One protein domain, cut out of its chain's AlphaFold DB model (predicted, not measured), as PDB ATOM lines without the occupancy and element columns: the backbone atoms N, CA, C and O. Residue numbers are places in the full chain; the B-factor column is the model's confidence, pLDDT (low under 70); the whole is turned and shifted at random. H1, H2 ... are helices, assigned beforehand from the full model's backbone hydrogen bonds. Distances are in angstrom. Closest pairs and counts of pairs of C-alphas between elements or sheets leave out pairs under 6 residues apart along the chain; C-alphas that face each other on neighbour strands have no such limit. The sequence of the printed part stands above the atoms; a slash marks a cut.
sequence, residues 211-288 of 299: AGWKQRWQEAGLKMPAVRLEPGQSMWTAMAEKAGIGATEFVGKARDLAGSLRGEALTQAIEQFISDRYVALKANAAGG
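What this domain is: This is residues 211 to 288 of the 299 residues of an uncharacterized protein of Azospira sp. I13 (UniProt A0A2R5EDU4). One long helix, H4, makes the long axis, and H3 folds back along its first part as one side of a V, with H2 bridging from the start of H3 to a later part of H4. H1 lies over the opposite side of H4 from H3, and a long loop, residues 220 to 234, runs from H1 round to H2; residues 283 to 288 of H4 stick out at the far end. The printed part has 78 residues, with four named helices in the order H1, H2, H3, H4 and no named strand, and its class is all helix. It is compact, with a radius of gyration of the C-alphas of 12.8 A and spans of 36 by 25 by 23 A.

How they stand to each other: H4, residues 263 to 288, touches H3, residues 247 to 258, and the two form a helical hairpin, opposite ways at a steep tilt of 38 degrees. Their closest C-alphas are those of Ala 258 and Leu 266, 6.3 A apart; H3 touches H4 with residues 254 to 258 alone, and H4 touches H3 with residues 266 to 270 alone. H2, residues 235 to 242, only just touches H4, with 3 pairs of C-alphas within 8 A, the closest being those of Ala 240 and Ile 274 at 5.6 A. H2 and H4 run the same way at a shallow tilt of 18 degrees, and H4 touches H2 with residues 274 to 278 alone. H2 also touches H3, opposite ways at a steep tilt of 53 degrees, with the C-alphas of Thr 237 and Ala 247 closest at 6.3 A; H3 touches H2 with residues 247 to 251 alone. The helix packing is mostly crossed, with most touching pairs at a steep tilt, but only just: 1 of 3 touching pairs is at a shallow tilt. H1, residues 211 to 219, is close to H4 but not clearly touching it, with the C-alphas of Trp 213 and Glu 271 closest at 7.7 A; they run the same way at a steep tilt of 44 degrees. H1 is apart from H2 and from H3. In H1, H2, H3 and H4 every O i to N i+4 pair is within hydrogen-bond range.

Where its parts are: H4 has 26 residues and measures 38.4 A, from C-alpha 263 at (30.034, 87.701, 82.806) to C-alpha 288 at (9.535, 59.253, 98.442). H3 has 12 residues and measures 16.3 A. H2 has 8 residues and measures 10.7 A. H1 has 9 residues and measures 12.3 A, beginning at C-alpha 211 at (17.537, 78.942, 74.275).

The domain as a whole: The C-alphas farthest apart are those of Gly 263 and Gly 288, 38.4 A. The printed part has no cut. The link from H1 to H2 is long, with 15 residues; those from H2 to H3 and from H3 to H4 are tight. The mean pLDDT of the printed part is 79.5, and residues 211 to 212, 227 to 233 and 286 to 288 of this predicted model are under 70.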
ATOM      1  N   ALA A 211      17.182  79.979  75.245       65.69
ATOM      2  CA  ALA A 211      17.537  78.942  74.275       65.69
ATOM      3  C   ALA A 211      18.824  78.189  74.661       65.69
ATOM      4  O   ALA A 211      18.813  76.962  74.745       65.69
ATOM      5  N   GLY A 212      19.893  78.918  75.007       67.12
ATOM      6  CA  GLY A 212      21.156  78.312  75.445       67.12
ATOM      7  C   GLY A 212      21.037  77.539  76.764       67.12
ATOM      8  O   GLY A 212      21.579  76.444  76.895       67.12
ATOM      9  N   TRP A 213      20.275  78.060  77.730       73.06
ATOM     10  CA  TRP A 213      20.066  77.386  79.015       73.06
ATOM     11  C   TRP A 213      19.213  76.114  78.862       73.06
ATOM     12  O   TRP A 213      19.554  75.061  79.401       73.06
ATOM     13  N   LYS A 214      18.147  76.181  78.056       71.38
ATOM     14  CA  LYS A 214      17.291  75.043  77.685       71.38
ATOM     15  C   LYS A 214      18.096  73.948  76.998       71.38
ATOM     16  O   LYS A 214      17.929  72.784  77.351       71.38
ATOM     17  N   GLN A 215      18.967  74.321  76.059       71.12
ATOM     18  CA  GLN A 215      19.843  73.378  75.371       71.12
ATOM     19  C   GLN A 215      20.749  72.643  76.366       71.12
ATOM     20  O   GLN A 215      20.738  71.415  76.389       71.12
ATOM     21  N   ARG A 216      21.447  73.363  77.253       72.25
ATOM     22  CA  ARG A 216      22.311  72.746  78.277       72.25
ATOM     23  C   ARG A 216      21.545  71.818  79.219       72.25
ATOM     24  O   ARG A 216      22.029  70.748  79.575       72.25
ATOM     25  N   TRP A 217      20.328  72.196  79.606       77.62
ATOM     26  CA  TRP A 217      19.468  71.331  80.417       77.62
ATOM     27  C   TRP A 217      19.077  70.059  79.673       77.62
ATOM     28  O   TRP A 217      19.136  68.977  80.250       77.62
ATOM     29  N   GLN A 218      18.727  70.172  78.393       77.06
ATOM     30  CA  GLN A 218      18.399  69.022  77.561       77.06
ATOM     31  C   GLN A 218      19.604  68.091  77.363       77.06
ATOM     32  O   GLN A 218      19.442  66.877  77.467       77.06
ATOM     33  N   GLU A 219      20.800  68.639  77.131       73.31
ATOM     34  CA  GLU A 219      22.058  67.881  77.051       73.31
ATOM     35  C   GLU A 219      22.362  67.139  78.361       73.31
ATOM     36  O   GLU A 219      22.816  65.997  78.336       73.31
ATOM     37  N   ALA A 220      22.012  67.728  79.509       71.00
ATOM     38  CA  ALA A 220      22.084  67.085  80.821       71.00
ATOM     39  C   ALA A 220      20.941  66.077  81.096       71.00
ATOM     40  O   ALA A 220      20.823  65.558  82.207       71.00
ATOM     41  N   GLY A 221      20.065  65.806  80.120       75.38
ATOM     42  CA  GLY A 221      18.906  64.918  80.275       75.38
ATOM     43  C   GLY A 221      17.784  65.496  81.146       75.38
ATOM     44  O   GLY A 221      16.884  64.770  81.574       75.38
ATOM     45  N   LEU A 222      17.815  66.801  81.425       76.25
ATOM     46  CA  LEU A 222      16.848  67.497  82.266       76.25
ATOM     47  C   LEU A 222      15.751  68.145  81.428       76.25
ATOM     48  O   LEU A 222      15.983  68.785  80.404       76.25
ATOM     49  N   LYS A 223      14.517  68.048  81.928       78.69
ATOM     50  CA  LYS A 223      13.391  68.822  81.405       78.69
ATOM     51  C   LYS A 223      13.208  70.087  82.232       78.69
ATOM     52  O   LYS A 223      12.886  70.014  83.425       78.69
ATOM     53  N   MET A 224      13.374  71.230  81.577       76.50
ATOM     54  CA  MET A 224      13.209  72.537  82.200       76.50
ATOM     55  C   MET A 224      11.755  72.767  82.641       76.50
ATOM     56  O   MET A 224      10.828  72.448  81.886       76.50
ATOM     57  N   PRO A 225      11.519  73.284  83.860       76.12
ATOM     58  CA  PRO A 225      10.182  73.637  84.306       76.12
ATOM     59  C   PRO A 225       9.620  74.792  83.471       76.12
ATOM     60  O   PRO A 225      10.339  75.702  83.067       76.12
ATOM     61  N   ALA A 226       8.308  74.770  83.236       74.69
ATOM     62  CA  ALA A 226       7.627  75.897  82.616       74.69
ATOM     63  C   ALA A 226       7.633  77.094  83.580       74.69
ATOM     64  O   ALA A 226       7.194  76.977  84.730       74.69
ATOM     65  N   VAL A 227       8.109  78.239  83.095       69.06
ATOM     66  CA  VAL A 227       8.119  79.503  83.828       69.06
ATOM     67  C   VAL A 227       7.230  80.494  83.097       69.06
ATOM     68  O   VAL A 227       7.379  80.712  81.898       69.06
ATOM     69  N   ARG A 228       6.293  81.089  83.833       67.75
ATOM     70  CA  ARG A 228       5.500  82.227  83.378       67.75
ATOM     71  C   ARG A 228       5.993  83.444  84.147       67.75
ATOM     72  O   ARG A 228       5.960  83.423  85.372       67.75
ATOM     73  N   LEU A 229       6.489  84.445  83.428       64.88
ATOM     74  CA  LEU A 229       7.018  85.672  84.016       64.88
ATOM     75  C   LEU A 229       5.954  86.756  83.947       64.88
ATOM     76  O   LEU A 229       5.501  87.107  82.858       64.88
ATOM     77  N   GLU A 230       5.574  87.283  85.104       65.25
ATOM     78  CA  GLU A 230       4.808  88.524  85.165       65.25
ATOM     79  C   GLU A 230       5.754  89.733  85.011       65.25
ATOM     80  O   GLU A 230       6.953  89.624  85.305       65.25
ATOM     81  N   PRO A 231       5.258  90.899  84.553       58.41
ATOM     82  CA  PRO A 231       6.075  92.103  84.442       58.41
ATOM     83  C   PRO A 231       6.808  92.420  85.755       58.41
ATOM     84  O   PRO A 231       6.196  92.500  86.818       58.41
ATOM     85  N   GLY A 232       8.129  92.601  85.677       60.38
ATOM     86  CA  GLY A 232       8.981  92.895  86.835       60.38
ATOM     87  C   GLY A 232       9.514  91.673  87.592       60.38
ATOM     88  O   GLY A 232      10.299  91.851  88.519       60.38
ATOM     89  N   GLN A 233       9.152  90.443  87.209       66.12
ATOM     90  CA  GLN A 233       9.737  89.238  87.803       66.12
ATOM     91  C   GLN A 233      11.056  88.843  87.134       66.12
ATOM     92  O   GLN A 233      11.202  88.892  85.910       66.12
ATOM     93  N   SER A 234      12.021  88.396  87.943       75.06
ATOM     94  CA  SER A 234      13.261  87.822  87.427       75.06
ATOM     95  C   SER A 234      13.065  86.355  87.072       75.06
ATOM     96  O   SER A 234      12.684  85.528  87.907       75.06
ATOM     97  N   MET A 235      13.416  86.015  85.837       77.44
ATOM     98  CA  MET A 235      13.476  84.634  85.367       77.44
ATOM     99  C   MET A 235      14.324  83.741  86.269       77.44
ATOM    100  O   MET A 235      13.940  82.613  86.568       77.44
ATOM    101  N   TRP A 236      15.439  84.276  86.752       81.75
ATOM    102  CA  TRP A 236      16.361  83.577  87.629       81.75
ATOM    103  C   TRP A 236      15.711  83.200  88.958       81.75
ATOM    104  O   TRP A 236      15.799  82.050  89.381       81.75
ATOM    105  N   THR A 237      14.969  84.132  89.565       83.88
ATOM    106  CA  THR A 237      14.225  83.856  90.802       83.88
ATOM    107  C   THR A 237      13.121  82.824  90.592       83.88
ATOM    108  O   THR A 237      12.973  81.922  91.411       83.88
ATOM    109  N   ALA A 238      12.398  82.891  89.468       82.44
ATOM    110  CA  ALA A 238      11.332  81.940  89.170       82.44
ATOM    111  C   ALA A 238      11.877  80.522  88.918       82.44
ATOM    112  O   ALA A 238      11.301  79.535  89.370       82.44
ATOM    113  N   MET A 239      13.015  80.408  88.232       84.62
ATOM    114  CA  MET A 239      13.704  79.131  88.033       84.62
ATOM    115  C   MET A 239      14.253  78.554  89.341       84.62
ATOM    116  O   MET A 239      14.096  77.359  89.591       84.62
ATOM    117  N   ALA A 240      14.837  79.396  90.198       87.75
ATOM    118  CA  ALA A 240      15.315  78.994  91.517       87.75
ATOM    119  C   ALA A 240      14.173  78.457  92.398       87.75
ATOM    120  O   ALA A 240      14.306  77.397  93.008       87.75
ATOM    121  N   GLU A 241      13.010  79.112  92.378       89.06
ATOM    122  CA  GLU A 241      11.818  78.645  93.093       89.06
ATOM    123  C   GLU A 241      11.375  77.251  92.613       89.06
ATOM    124  O   GLU A 241      11.093  76.369  93.425       89.06
ATOM    125  N   LYS A 242      11.384  76.992  91.296       87.06
ATOM    126  CA  LYS A 242      11.080  75.656  90.743       87.06
ATOM    127  C   LYS A 242      12.112  74.590  91.118       87.06
ATOM    128  O   LYS A 242      11.767  73.408  91.138       87.06
ATOM    129  N   ALA A 243      13.340  74.992  91.429       86.94
ATOM    130  CA  ALA A 243      14.379  74.134  91.989       86.94
ATOM    131  C   ALA A 243      14.270  73.954  93.518       86.94
ATOM    132  O   ALA A 243      15.112  73.285  94.115       86.94
ATOM    133  N   GLY A 244      13.239  74.515  94.160       88.06
ATOM    134  CA  GLY A 244      13.055  74.448  95.611       88.06
ATOM    135  C   GLY A 244      14.027  75.342  96.384       88.06
ATOM    136  O   GLY A 244      14.382  75.026  97.519       88.06
ATOM    137  N   ILE A 245      14.505  76.423  95.764       91.50
ATOM    138  CA  ILE A 245      15.404  77.406  96.372       91.50
ATOM    139  C   ILE A 245      14.574  78.636  96.747       91.50
ATOM    140  O   ILE A 245      13.885  79.213  95.905       91.50
ATOM    141  N   GLY A 246      14.638  79.049  98.013       89.81
ATOM    142  CA  GLY A 246      13.952  80.260  98.468       89.81
ATOM    143  C   GLY A 246      14.580  81.529  97.883       89.81
ATOM    144  O   GLY A 246      15.782  81.572  97.630       89.81
ATOM    145  N   ALA A 247      13.796  82.601  97.722       86.06
ATOM    146  CA  ALA A 247      14.278  83.856  97.131       86.06
ATOM    147  C   ALA A 247      15.504  84.440  97.861       86.06
ATOM    148  O   ALA A 247      16.473  84.834  97.216       86.06
ATOM    149  N   THR A 248      15.501  84.445  99.197       88.44
ATOM    150  CA  THR A 248      16.633  84.931 100.007       88.44
ATOM    151  C   THR A 248      17.885  84.071  99.822       88.44
ATOM    152  O   THR A 248      18.976  84.614  99.672       88.44
ATOM    153  N   GLU A 249      17.731  82.742  99.796       93.31
ATOM    154  CA  GLU A 249      18.832  81.793  99.565       93.31
ATOM    155  C   GLU A 249      19.439  82.011  98.176       93.31
ATOM    156  O   GLU A 249      20.655  82.128  98.034       93.31
ATOM    157  N   PHE A 250      18.583  82.137  97.161       91.81
ATOM    158  CA  PHE A 250      19.010  82.363  95.791       91.81
ATOM    159  C   PHE A 250      19.759  83.688  95.628       91.81
ATOM    160  O   PHE A 250      20.866  83.709  95.094       91.81
ATOM    161  N   VAL A 251      19.177  84.790  96.107       89.31
ATOM    162  CA  VAL A 251      19.779  86.124  95.986       89.31
ATOM    163  C   VAL A 251      21.088  86.209  96.773       89.31
ATOM    164  O   VAL A 251      22.052  86.781  96.268       89.31
ATOM    165  N   GLY A 252      21.154  85.612  97.970       90.19
ATOM    166  CA  GLY A 252      22.396  85.513  98.741       90.19
ATOM    167  C   GLY A 252      23.485  84.783  97.955       90.19
ATOM    168  O   GLY A 252      24.549  85.345  97.711       90.19
ATOM    169  N   LYS A 253      23.177  83.587  97.438       91.69
ATOM    170  CA  LYS A 253      24.136  82.800  96.655       91.69
ATOM    171  C   LYS A 253      24.578  83.505  95.371       91.69
ATOM    172  O   LYS A 253      25.755  83.454  95.025       91.69
ATOM    173  N   ALA A 254      23.658  84.165  94.667       88.44
ATOM    174  CA  ALA A 254      23.975  84.917  93.456       88.44
ATOM    175  C   ALA A 254      24.945  86.075  93.742       88.44
ATOM    176  O   ALA A 254      25.854  86.316  92.949       88.44
ATOM    177  N   ARG A 255      24.790  86.762  94.883       88.56
ATOM    178  CA  ARG A 255      25.705  87.826  95.325       88.56
ATOM    179  C   ARG A 255      27.068  87.278  95.728       88.56
ATOM    180  O   ARG A 255      28.077  87.825  95.293       88.56
ATOM    181  N   ASP A 256      27.103  86.173  96.468       89.81
ATOM    182  CA  ASP A 256      28.360  85.512  96.837       89.81
ATOM    183  C   ASP A 256      29.167  85.119  95.592       89.81
ATOM    184  O   ASP A 256      30.370  85.366  95.517       89.81
ATOM    185  N   LEU A 257      28.497  84.550  94.580       87.75
ATOM    186  CA  LEU A 257      29.119  84.209  93.299       87.75
ATOM    187  C   LEU A 257      29.589  85.460  92.545       87.75
ATOM    188  O   LEU A 257      30.675  85.450  91.971       87.75
ATOM    189  N   ALA A 258      28.818  86.549  92.572       85.38
ATOM    190  CA  ALA A 258      29.191  87.808  91.927       85.38
ATOM    191  C   ALA A 258      30.408  88.500  92.575       85.38
ATOM    192  O   ALA A 258      31.023  89.358  91.943       85.38
ATOM    193  N   GLY A 259      30.774  88.126  93.807       83.12
ATOM    194  CA  GLY A 259      31.979  88.621  94.476       83.12
ATOM    195  C   GLY A 259      33.285  88.141  93.833       83.12
ATOM    196  O   GLY A 259      34.305  88.819  93.947       83.12
ATOM    197  N   SER A 260      33.267  87.000  93.137       83.25
ATOM    198  CA  SER A 260      34.456  86.402  92.507       83.25
ATOM    199  C   SER A 260      34.295  86.097  91.018       83.25
ATOM    200  O   SER A 260      35.298  85.956  90.320       83.25
ATOM    201  N   LEU A 261      33.061  86.016  90.517       80.44
ATOM    202  CA  LEU A 261      32.747  85.686  89.130       80.44
ATOM    203  C   LEU A 261      32.066  86.859  88.425       80.44
ATOM    204  O   LEU A 261      31.317  87.636  89.019       80.44
ATOM    205  N   ARG A 262      32.289  86.965  87.114       74.50
ATOM    206  CA  ARG A 262      31.671  87.970  86.240       74.50
ATOM    207  C   ARG A 262      31.245  87.335  84.919       74.50
ATOM    208  O   ARG A 262      31.604  86.195  84.632       74.50
ATOM    209  N   GLY A 263      30.444  88.078  84.156       70.69
ATOM    210  CA  GLY A 263      30.034  87.701  82.806       70.69
ATOM    211  C   GLY A 263      29.449  86.292  82.731       70.69
ATOM    212  O   GLY A 263      28.580  85.917  83.517       70.69
ATOM    213  N   GLU A 264      29.947  85.511  81.782       71.62
ATOM    214  CA  GLU A 264      29.495  84.146  81.542       71.62
ATOM    215  C   GLU A 264      29.767  83.206  82.722       71.62
ATOM    216  O   GLU A 264      28.887  82.431  83.085       71.62
ATOM    217  N   ALA A 265      30.938  83.294  83.360       74.62
ATOM    218  CA  ALA A 265      31.293  82.412  84.472       74.62
ATOM    219  C   ALA A 265      30.307  82.548  85.644       74.62
ATOM    220  O   ALA A 265      29.920  81.557  86.264       74.62
ATOM    221  N   LEU A 266      29.848  83.776  85.912       79.94
ATOM    222  CA  LEU A 266      28.799  84.037  86.897       79.94
ATOM    223  C   LEU A 266      27.465  83.411  86.474       79.94
ATOM    224  O   LEU A 266      26.826  82.730  87.276       79.94
ATOM    225  N   THR A 267      27.059  83.616  85.220       77.50
ATOM    226  CA  THR A 267      25.831  83.036  84.659       77.50
ATOM    227  C   THR A 267      25.842  81.511  84.761       77.50
ATOM    228  O   THR A 267      24.913  80.931  85.316       77.50
ATOM    229  N   GLN A 268      26.921  80.857  84.326       77.94
ATOM    230  CA  GLN A 268      27.074  79.403  84.390       77.94
ATOM    231  C   GLN A 268      27.051  78.882  85.831       77.94
ATOM    232  O   GLN A 268      26.376  77.895  86.113       77.94
ATOM    233  N   ALA A 269      27.733  79.550  86.766       83.38
ATOM    234  CA  ALA A 269      27.723  79.141  88.170       83.38
ATOM    235  C   ALA A 269      26.316  79.215  88.788       83.38
ATOM    236  O   ALA A 269      25.939  78.359  89.593       83.38
ATOM    237  N   ILE A 270      25.518  80.212  88.398       85.75
ATOM    238  CA  ILE A 270      24.126  80.356  88.838       85.75
ATOM    239  C   ILE A 270      23.233  79.290  88.199       85.75
ATOM    240  O   ILE A 270      22.421  78.679  88.897       85.75
ATOM    241  N   GLU A 271      23.391  79.026  86.902       83.81
ATOM    242  CA  GLU A 271      22.682  77.939  86.222       83.81
ATOM    243  C   GLU A 271      22.985  76.586  86.866       83.81
ATOM    244  O   GLU A 271      22.058  75.822  87.142       83.81
ATOM    245  N   GLN A 272      24.258  76.305  87.149       85.00
ATOM    246  CA  GLN A 272      24.697  75.075  87.802       85.00
ATOM    247  C   GLN A 272      24.061  74.935  89.187       85.00
ATOM    248  O   GLN A 272      23.452  73.909  89.481       85.00
ATOM    249  N   PHE A 273      24.100  75.996  90.000       89.25
ATOM    250  CA  PHE A 273      23.476  76.007  91.324       89.25
ATOM    251  C   PHE A 273      21.976  75.666  91.278       89.25
ATOM    252  O   PHE A 273      21.500  74.849  92.071       89.25
ATOM    253  N   ILE A 274      21.228  76.251  90.334       88.38
ATOM    254  CA  ILE A 274      19.800  75.951  90.146       88.38
ATOM    255  C   ILE A 274      19.606  74.501  89.678       88.38
ATOM    256  O   ILE A 274      18.724  73.799  90.179       88.38
ATOM    257  N   SER A 275      20.425  74.046  88.730       85.75
ATOM    258  CA  SER A 275      20.323  72.712  88.129       85.75
ATOM    259  C   SER A 275      20.571  71.609  89.161       85.75
ATOM    260  O   SER A 275      19.758  70.693  89.274       85.75
ATOM    261  N   ASP A 276      21.618  71.736  89.978       87.81
ATOM    262  CA  ASP A 276      21.968  70.762  91.023       87.81
ATOM    263  C   ASP A 276      20.847  70.607  92.052       87.81
ATOM    264  O   ASP A 276      20.460  69.493  92.423       87.81
ATOM    265  N   ARG A 277      20.261  71.729  92.481       89.81
ATOM    266  CA  ARG A 277      19.128  71.724  93.416       89.81
ATOM    267  C   ARG A 277      17.883  71.110  92.797       89.81
ATOM    268  O   ARG A 277      17.199  70.333  93.463       89.81
ATOM    269  N   TYR A 278      17.620  71.388  91.524       88.12
ATOM    270  CA  TYR A 278      16.497  70.790  90.811       88.12
ATOM    271  C   TYR A 278      16.649  69.267  90.667       88.12
ATOM    272  O   TYR A 278      15.687  68.533  90.907       88.12
ATOM    273  N   VAL A 279      17.851  68.777  90.344       86.31
ATOM    274  CA  VAL A 279      18.156  67.337  90.273       86.31
ATOM    275  C   VAL A 279      17.937  66.667  91.626       86.31
ATOM    276  O   VAL A 279      17.213  65.673  91.708       86.31
ATOM    277  N   ALA A 280      18.493  67.237  92.699       86.31
ATOM    278  CA  ALA A 280      18.322  66.712  94.051       86.31
ATOM    279  C   ALA A 280      16.843  66.678  94.472       86.31
ATOM    280  O   ALA A 280      16.366  65.681  95.018       86.31
ATOM    281  N   LEU A 281      16.081  67.732  94.157       86.62
ATOM    282  CA  LEU A 281      14.645  67.799  94.426       86.62
ATOM    283  C   LEU A 281      13.876  66.685  93.698       86.62
ATOM    284  O   LEU A 281      13.015  66.035  94.293       86.62
ATOM    285  N   LYS A 282      14.191  66.438  92.420       84.00
ATOM    286  CA  LYS A 282      13.559  65.372  91.627       84.00
ATOM    287  C   LYS A 282      13.915  63.978  92.135       84.00
ATOM    288  O   LYS A 282      13.022  63.135  92.211       84.00
ATOM    289  N   ALA A 283      15.167  63.749  92.525       82.56
ATOM    290  CA  ALA A 283      15.598  62.484  93.114       82.56
ATOM    291  C   ALA A 283      14.854  62.189  94.431       82.56
ATOM    292  O   ALA A 283      14.331  61.090  94.610       82.56
ATOM    293  N   ASN A 284      14.710  63.189  95.305       78.44
ATOM    294  CA  ASN A 284      13.978  63.053  96.569       78.44
ATOM    295  C   ASN A 284      12.473  62.807  96.355       78.44
ATOM    296  O   ASN A 284      11.869  61.999  97.061       78.44
ATOM    297  N   ALA A 285      11.869  63.449  95.350       75.06
ATOM    298  CA  ALA A 285      10.470  63.216  94.988       75.06
ATOM    299  C   ALA A 285      10.230  61.805  94.411       75.06
ATOM    300  O   ALA A 285       9.203  61.193  94.700       75.06
ATOM    301  N   ALA A 286      11.179  61.271  93.634       68.56
ATOM    302  CA  ALA A 286      11.114  59.910  93.100       68.56
ATOM    303  C   ALA A 286      11.353  58.841  94.185       68.56
ATOM    304  O   ALA A 286      10.671  57.817  94.206       68.56
ATOM    305  N   GLY A 287      12.269  59.095  95.128       56.56
ATOM    306  CA  GLY A 287      12.547  58.202  96.258       56.56
ATOM    307  C   GLY A 287      11.411  58.121  97.286       56.56
ATOM    308  O   GLY A 287      11.147  57.047  97.820       56.56
ATOM    309  N   GLY A 288      10.680  59.219  97.518       49.75
ATOM    310  CA  GLY A 288       9.535  59.253  98.442       49.75
ATOM    311  C   GLY A 288       8.277  58.526  97.941       49.75
ATOM    312  O   GLY A 288       7.430  58.125  98.741       49.75
TER     313      GLY A 288